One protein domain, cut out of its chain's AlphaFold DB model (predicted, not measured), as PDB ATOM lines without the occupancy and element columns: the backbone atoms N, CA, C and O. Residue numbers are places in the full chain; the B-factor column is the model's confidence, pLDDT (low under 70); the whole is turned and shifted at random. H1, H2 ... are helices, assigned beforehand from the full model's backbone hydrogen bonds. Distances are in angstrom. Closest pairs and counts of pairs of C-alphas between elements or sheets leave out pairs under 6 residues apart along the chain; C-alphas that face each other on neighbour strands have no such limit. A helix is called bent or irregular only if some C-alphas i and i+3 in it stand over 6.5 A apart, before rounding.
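What this domain is: This is residues 9 to 59 of the 60 residues of an uncharacterized protein of Magnaporthe oryzae (strain 70-15 / ATCC MYA-4617 / FGSC 8958) (UniProt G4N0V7). An open, elongated frame has H2 as its long bar, with H1 off one end and the tiny H3 off the other, and no two helices touching. After H3, residues 46 to 59 fold back as a loop toward H2, tied by a short antiparallel pairing of residues 49 to 50 with 57 to 58. The printed part has 51 residues with three named helices in the order H1, H2, H3 and no named strand: all helix, loose, radius of gyration of the C-alphas 13.7 A, spans 40 by 24 by 16 A.

Where its parts are: H1, residues 9 to 17, begins at C-alpha 9 (28.902, 22.312, 32.522) and is irregular, but only just: C-alphas 12 and 15 are 6.8 A apart. H2, residues 26 to 39, is 20.1 A long. H3, residues 42 to 45, ends at C-alpha 45 (13.847, 18.246, 56.055).

How they stand to each other: H1, H2 and H3 are apart from one another. Each O i to N i+4 pair in H2 is within hydrogen-bond range; H1 has 2 of 5, beside 4 of 6 O i to N i+3 pairs; H3 is too short for an i+4 pair.

The domain as a whole: The C-alphas of Glu 20 and Gln 43, the two farthest apart, are 40.9 A apart. The printed part has no cut; H1 to H2 is a short link, H2 to H3 a tight one. No printed residue is under 70 in pLDDT.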
ATOM      1  N   MET A   9      28.216  21.524  31.493       93.88
ATOM      2  CA  MET A   9      28.902  22.312  32.522       93.88
ATOM      3  C   MET A   9      29.838  21.469  33.391       93.88
ATOM      4  O   MET A   9      30.943  21.906  33.706       93.88
ATOM      5  N   GLY A  10      29.389  20.293  33.828       94.25
ATOM      6  CA  GLY A  10      30.205  19.428  34.668       94.25
ATOM      7  C   GLY A  10      31.386  18.860  33.898       94.25
ATOM      8  O   GLY A  10      32.504  18.939  34.387       94.25
ATOM      9  N   ASP A  11      31.182  18.384  32.675       93.75
ATOM     10  CA  ASP A  11      32.272  17.876  31.847       93.75
ATOM     11  C   ASP A  11      33.271  18.981  31.487       93.75
ATOM     12  O   ASP A  11      34.473  18.764  31.606       93.75
ATOM     13  N   LEU A  12      32.801  20.204  31.208       94.12
ATOM     14  CA  LEU A  12      33.677  21.371  31.047       94.12
ATOM     15  C   LEU A  12      34.532  21.647  32.297       94.12
ATOM     16  O   LEU A  12      35.666  22.106  32.187       94.12
ATOM     17  N   ALA A  13      33.994  21.393  33.489       92.94
ATOM     18  CA  ALA A  13      34.718  21.576  34.741       92.94
ATOM     19  C   ALA A  13      35.648  20.397  35.086       92.94
ATOM     20  O   ALA A  13      36.493  20.552  35.967       92.94
ATOM     21  N   SER A  14      35.525  19.239  34.430       94.56
ATOM     22  CA  SER A  14      36.266  18.008  34.759       94.56
ATOM     23  C   SER A  14      37.779  18.150  34.600       94.56
ATOM     24  O   SER A  14      38.527  17.635  35.434       94.56
ATOM     25  N   ASP A  15      38.226  18.955  33.633       91.12
ATOM     26  CA  ASP A  15      39.643  19.275  33.427       91.12
ATOM     27  C   ASP A  15      40.289  19.881  34.682       91.12
ATOM     28  O   ASP A  15      41.422  19.546  35.032       91.12
ATOM     29  N   ALA A  16      39.557  20.724  35.423       91.69
ATOM     30  CA  ALA A  16      40.052  21.342  36.655       91.69
ATOM     31  C   ALA A  16      40.281  20.325  37.790       91.69
ATOM     32  O   ALA A  16      41.012  20.611  38.738       91.69
ATOM     33  N   PHE A  17      39.678  19.139  37.684       88.38
ATOM     34  CA  PHE A  17      39.802  18.038  38.636       88.38
ATOM     35  C   PHE A  17      40.650  16.876  38.096       88.38
ATOM     36  O   PHE A  17      40.787  15.861  38.780       88.38
ATOM     37  N   GLY A  18      41.238  17.011  36.899       93.06
ATOM     38  CA  GLY A  18      42.017  15.950  36.255       93.06
ATOM     39  C   GLY A  18      41.174  14.735  35.858       93.06
ATOM     40  O   GLY A  18      41.682  13.614  35.851       93.06
ATOM     41  N   LEU A  19      39.887  14.948  35.584       94.50
ATOM     42  CA  LEU A  19      38.937  13.915  35.186       94.50
ATOM     43  C   LEU A  19      38.624  14.043  33.693       94.50
ATOM     44  O   LEU A  19      38.502  15.148  33.180       94.50
ATOM     45  N   GLU A  20      38.453  12.910  33.013       91.94
ATOM     46  CA  GLU A  20      38.038  12.879  31.600       91.94
ATOM     47  C   GLU A  20      36.564  13.277  31.427       91.94
ATOM     48  O   GLU A  20      36.183  13.906  30.446       91.94
ATOM     49  N   PHE A  21      35.734  12.926  32.405       92.69
ATOM     50  CA  PHE A  21      34.317  13.254  32.472       92.69
ATOM     51  C   PHE A  21      33.894  13.357  33.934       92.69
ATOM     52  O   PHE A  21      34.547  12.823  34.838       92.69
ATOM     53  N   ALA A  22      32.779  14.034  34.174       94.94
ATOM     54  CA  ALA A  22      32.238  14.182  35.508       94.94
ATOM     55  C   ALA A  22      31.873  12.806  36.108       94.94
ATOM     56  O   ALA A  22      31.395  11.915  35.402       94.94
ATOM     57  N   PRO A  23      32.060  12.587  37.416       93.75
ATOM     58  CA  PRO A  23      31.911  11.261  38.012       93.75
ATOM     59  C   PRO A  23      30.457  10.777  38.135       93.75
ATOM     60  O   PRO A  23      30.233   9.577  38.291       93.75
ATOM     61  N   ILE A  24      29.465  11.673  38.108       93.88
ATOM     62  CA  ILE A  24      28.054  11.325  38.334       93.88
ATOM     63  C   ILE A  24      27.279  11.415  37.022       93.88
ATOM     64  O   ILE A  24      27.243  12.464  36.389       93.88
ATOM     65  N   THR A  25      26.599  10.342  36.625       95.25
ATOM     66  CA  THR A  25      25.730  10.371  35.440       95.25
ATOM     67  C   THR A  25      24.453  11.176  35.704       95.25
ATOM     68  O   THR A  25      23.979  11.268  36.842       95.25
ATOM     69  N   ILE A  26      23.842  11.718  34.647       95.00
ATOM     70  CA  ILE A  26      22.540  12.404  34.741       95.00
ATOM     71  C   ILE A  26      21.470  11.475  35.342       95.00
ATOM     72  O   ILE A  26      20.727  11.880  36.236       95.00
ATOM     73  N   ASP A  27      21.425  10.210  34.920       95.88
ATOM     74  CA  ASP A  27      20.446   9.229  35.409       95.88
ATOM     75  C   ASP A  27      20.606   8.905  36.896       95.88
ATOM     76  O   ASP A  27      19.629   8.608  37.583       95.88
ATOM     77  N   GLN A  28      21.835   8.909  37.416       94.06
ATOM     78  CA  GLN A  28      22.065   8.726  38.847       94.06
ATOM     79  C   GLN A  28      21.609   9.965  39.623       94.06
ATOM     80  O   GLN A  28      20.799   9.852  40.538       94.06
ATOM     81  N   CYS A  29      22.046  11.148  39.188       94.19
ATOM     82  CA  CYS A  29      21.685  12.425  39.801       94.19
ATOM     83  C   CYS A  29      20.163  12.641  39.878       94.19
ATOM     84  O   CYS A  29      19.631  13.056  40.911       94.19
ATOM     85  N   THR A  30      19.446  12.341  38.793       94.31
ATOM     86  CA  THR A  30      17.989  12.515  38.725       94.31
ATOM     87  C   THR A  30      17.251  11.570  39.668       94.31
ATOM     88  O   THR A  30      16.349  12.021  40.374       94.31
ATOM     89  N   ARG A  31      17.650  10.292  39.736       94.94
ATOM     90  CA  ARG A  31      17.071   9.313  40.671       94.94
ATOM     91  C   ARG A  31      17.297   9.709  42.127       94.94
ATOM     92  O   ARG A  31      16.336   9.749  42.889       94.94
ATOM     93  N   ASP A  32      18.523  10.080  42.476       93.88
ATOM     94  CA  ASP A  32      18.885  10.486  43.837       93.88
ATOM     95  C   ASP A  32      18.114  11.740  44.276       93.88
ATOM     96  O   ASP A  32      17.568  11.818  45.377       93.88
ATOM     97  N   THR A  33      17.995  12.718  43.375       94.06
ATOM     98  CA  THR A  33      17.229  13.944  43.634       94.06
ATOM     99  C   THR A  33      15.743  13.649  43.818       94.06
ATOM    100  O   THR A  33      15.118  14.195  44.730       94.06
ATOM    101  N   ALA A  34      15.168  12.789  42.975       94.94
ATOM    102  CA  ALA A  34      13.773  12.382  43.094       94.94
ATOM    103  C   ALA A  34      13.507  11.684  44.435       94.94
ATOM    104  O   ALA A  34      12.517  12.000  45.090       94.94
ATOM    105  N   GLU A  35      14.421  10.823  44.888       94.81
ATOM    106  CA  GLU A  35      14.323  10.149  46.183       94.81
ATOM    107  C   GLU A  35      14.360  11.138  47.359       94.81
ATOM    108  O   GLU A  35      13.550  11.026  48.283       94.81
ATOM    109  N   ILE A  36      15.253  12.137  47.321       94.25
ATOM    110  CA  ILE A  36      15.289  13.198  48.341       94.25
ATOM    111  C   ILE A  36      13.946  13.924  48.386       94.25
ATOM    112  O   ILE A  36      13.407  14.133  49.472       94.25
ATOM    113  N   ILE A  37      13.396  14.305  47.231       94.00
ATOM    114  CA  ILE A  37      12.113  15.016  47.150       94.00
ATOM    115  C   ILE A  37      10.976  14.142  47.686       94.00
ATOM    116  O   ILE A  37      10.184  14.614  48.497       94.00
ATOM    117  N   GLU A  38      10.909  12.881  47.262       96.25
ATOM    118  CA  GLU A  38       9.852  11.940  47.639       96.25
ATOM    119  C   GLU A  38       9.831  11.670  49.147       96.25
ATOM    120  O   GLU A  38       8.761  11.605  49.755       96.25
ATOM    121  N   LYS A  39      11.007  11.546  49.767       95.31
ATOM    122  CA  LYS A  39      11.134  11.231  51.194       95.31
ATOM    123  C   LYS A  39      11.171  12.468  52.098       95.31
ATOM    124  O   LYS A  39      11.064  12.337  53.318       95.31
ATOM    125  N   SER A  40      11.314  13.668  51.534       94.69
ATOM    126  CA  SER A  40      11.399  14.904  52.312       94.69
ATOM    127  C   SER A  40      10.070  15.272  52.967       94.69
ATOM    128  O   SER A  40       9.020  15.372  52.338       94.69
ATOM    129  N   THR A  41      10.142  15.580  54.257       95.25
ATOM    130  CA  THR A  41       9.019  16.045  55.081       95.25
ATOM    131  C   THR A  41       9.253  17.475  55.560       95.25
ATOM    132  O   THR A  41      10.385  17.892  55.816       95.25
ATOM    133  N   LYS A  42       8.171  18.240  55.761       92.62
ATOM    134  CA  LYS A  42       8.275  19.605  56.307       92.62
ATOM    135  C   LYS A  42       8.911  19.631  57.700       92.62
ATOM    136  O   LYS A  42       9.637  20.567  58.009       92.62
ATOM    137  N   GLN A  43       8.619  18.631  58.527       95.75
ATOM    138  CA  GLN A  43       9.097  18.565  59.906       95.75
ATOM    139  C   GLN A  43      10.606  18.321  59.976       95.75
ATOM    140  O   GLN A  43      11.299  19.024  60.709       95.75
ATOM    141  N   ASP A  44      11.114  17.369  59.194       92.19
ATOM    142  CA  ASP A  44      12.481  16.882  59.385       92.19
ATOM    143  C   ASP A  44      13.467  17.438  58.354       92.19
ATOM    144  O   ASP A  44      14.670  17.437  58.612       92.19
ATOM    145  N   HIS A  45      12.992  17.935  57.208       94.25
ATOM    146  CA  HIS A  45      13.847  18.246  56.055       94.25
ATOM    147  C   HIS A  45      13.782  19.714  55.603       94.25
ATOM    148  O   HIS A  45      14.651  20.175  54.864       94.25
ATOM    149  N   SER A  46      12.800  20.488  56.076       93.44
ATOM    150  CA  SER A  46      12.659  21.902  55.704       93.44
ATOM    151  C   SER A  46      13.851  22.742  56.179       93.44
ATOM    152  O   SER A  46      14.226  22.702  57.348       93.44
ATOM    153  N   GLY A  47      14.412  23.558  55.279       92.44
ATOM    154  CA  GLY A  47      15.534  24.461  55.575       92.44
ATOM    155  C   GLY A  47      16.909  23.786  55.638       92.44
ATOM    156  O   GLY A  47      17.898  24.446  55.958       92.44
ATOM    157  N   LYS A  48      16.984  22.488  55.331       91.88
ATOM    158  CA  LYS A  48      18.244  21.746  55.248       91.88
ATOM    159  C   LYS A  48      18.775  21.736  53.819       91.88
ATOM    160  O   LYS A  48      18.005  21.747  52.860       91.88
ATOM    161  N   PHE A  49      20.098  21.689  53.696       92.00
ATOM    162  CA  PHE A  49      20.779  21.510  52.422       92.00
ATOM    163  C   PHE A  49      21.309  20.082  52.339       92.00
ATOM    164  O   PHE A  49      22.159  19.686  53.127       92.00
ATOM    165  N   PHE A  50      20.775  19.288  51.419       90.62
ATOM    166  CA  PHE A  50      21.181  17.893  51.237       90.62
ATOM    167  C   PHE A  50      22.344  17.812  50.253       90.62
ATOM    168  O   PHE A  50      22.447  18.687  49.398       90.62
ATOM    169  N   ASP A  51      23.208  16.802  50.348       86.06
ATOM    170  CA  ASP A  51      24.171  16.440  49.301       86.06
ATOM    171  C   ASP A  51      23.452  15.618  48.219       86.06
ATOM    172  O   ASP A  51      22.603  16.162  47.505       86.06
ATOM    173  N   ARG A  52      23.764  14.318  48.153       83.25
ATOM    174  CA  ARG A  52      23.285  13.340  47.174       83.25
ATOM    175  C   ARG A  52      22.254  12.374  47.741       83.25
ATOM    176  O   ARG A  52      21.554  11.731  46.981       83.25
ATOM    177  N   THR A  53      22.149  12.261  49.060       86.62
ATOM    178  CA  THR A  53      21.165  11.392  49.712       86.62
ATOM    179  C   THR A  53      20.435  12.158  50.802       86.62
ATOM    180  O   THR A  53      20.949  13.144  51.332       86.62
ATOM    181  N   ILE A  54      19.237  11.694  51.163       88.75
ATOM    182  CA  ILE A  54      18.431  12.329  52.214       88.75
ATOM    183  C   ILE A  54      19.108  12.279  53.593       88.75
ATOM    184  O   ILE A  54      18.897  13.160  54.424       88.75
ATOM    185  N   ASP A  55      19.993  11.301  53.800       87.69
ATOM    186  CA  ASP A  55      20.774  11.137  55.027       87.69
ATOM    187  C   ASP A  55      22.051  11.997  55.053       87.69
ATOM    188  O   ASP A  55      22.723  12.089  56.082       87.69
ATOM    189  N   SER A  56      22.408  12.634  53.933       87.50
ATOM    190  CA  SER A  56      23.609  13.459  53.816       87.50
ATOM    191  C   SER A  56      23.239  14.937  53.776       87.50
ATOM    192  O   SER A  56      22.765  15.451  52.766       87.50
ATOM    193  N   ILE A  57      23.459  15.629  54.895       87.56
ATOM    194  CA  ILE A  57      23.191  17.062  55.046       87.56
ATOM    195  C   ILE A  57      24.518  17.824  55.007       87.56
ATOM    196  O   ILE A  57      25.437  17.522  55.769       87.56
ATOM    197  N   TYR A  58      24.596  18.840  54.154       85.88
ATOM    198  CA  TYR A  58      25.664  19.833  54.148       85.88
ATOM    199  C   TYR A  58      25.347  20.992  55.097       85.88
ATOM    200  O   TYR A  58      24.192  21.380  55.289       85.88
ATOM    201  N   LEU A  59      26.403  21.570  55.673       82.88
ATOM    202  CA  LEU A  59      26.326  22.868  56.337       82.88
ATOM    203  C   LEU A  59      26.211  23.974  55.281       82.88
ATOM    204  O   LEU A  59      26.772  23.844  54.192       82.88
TER     205      LEU A  59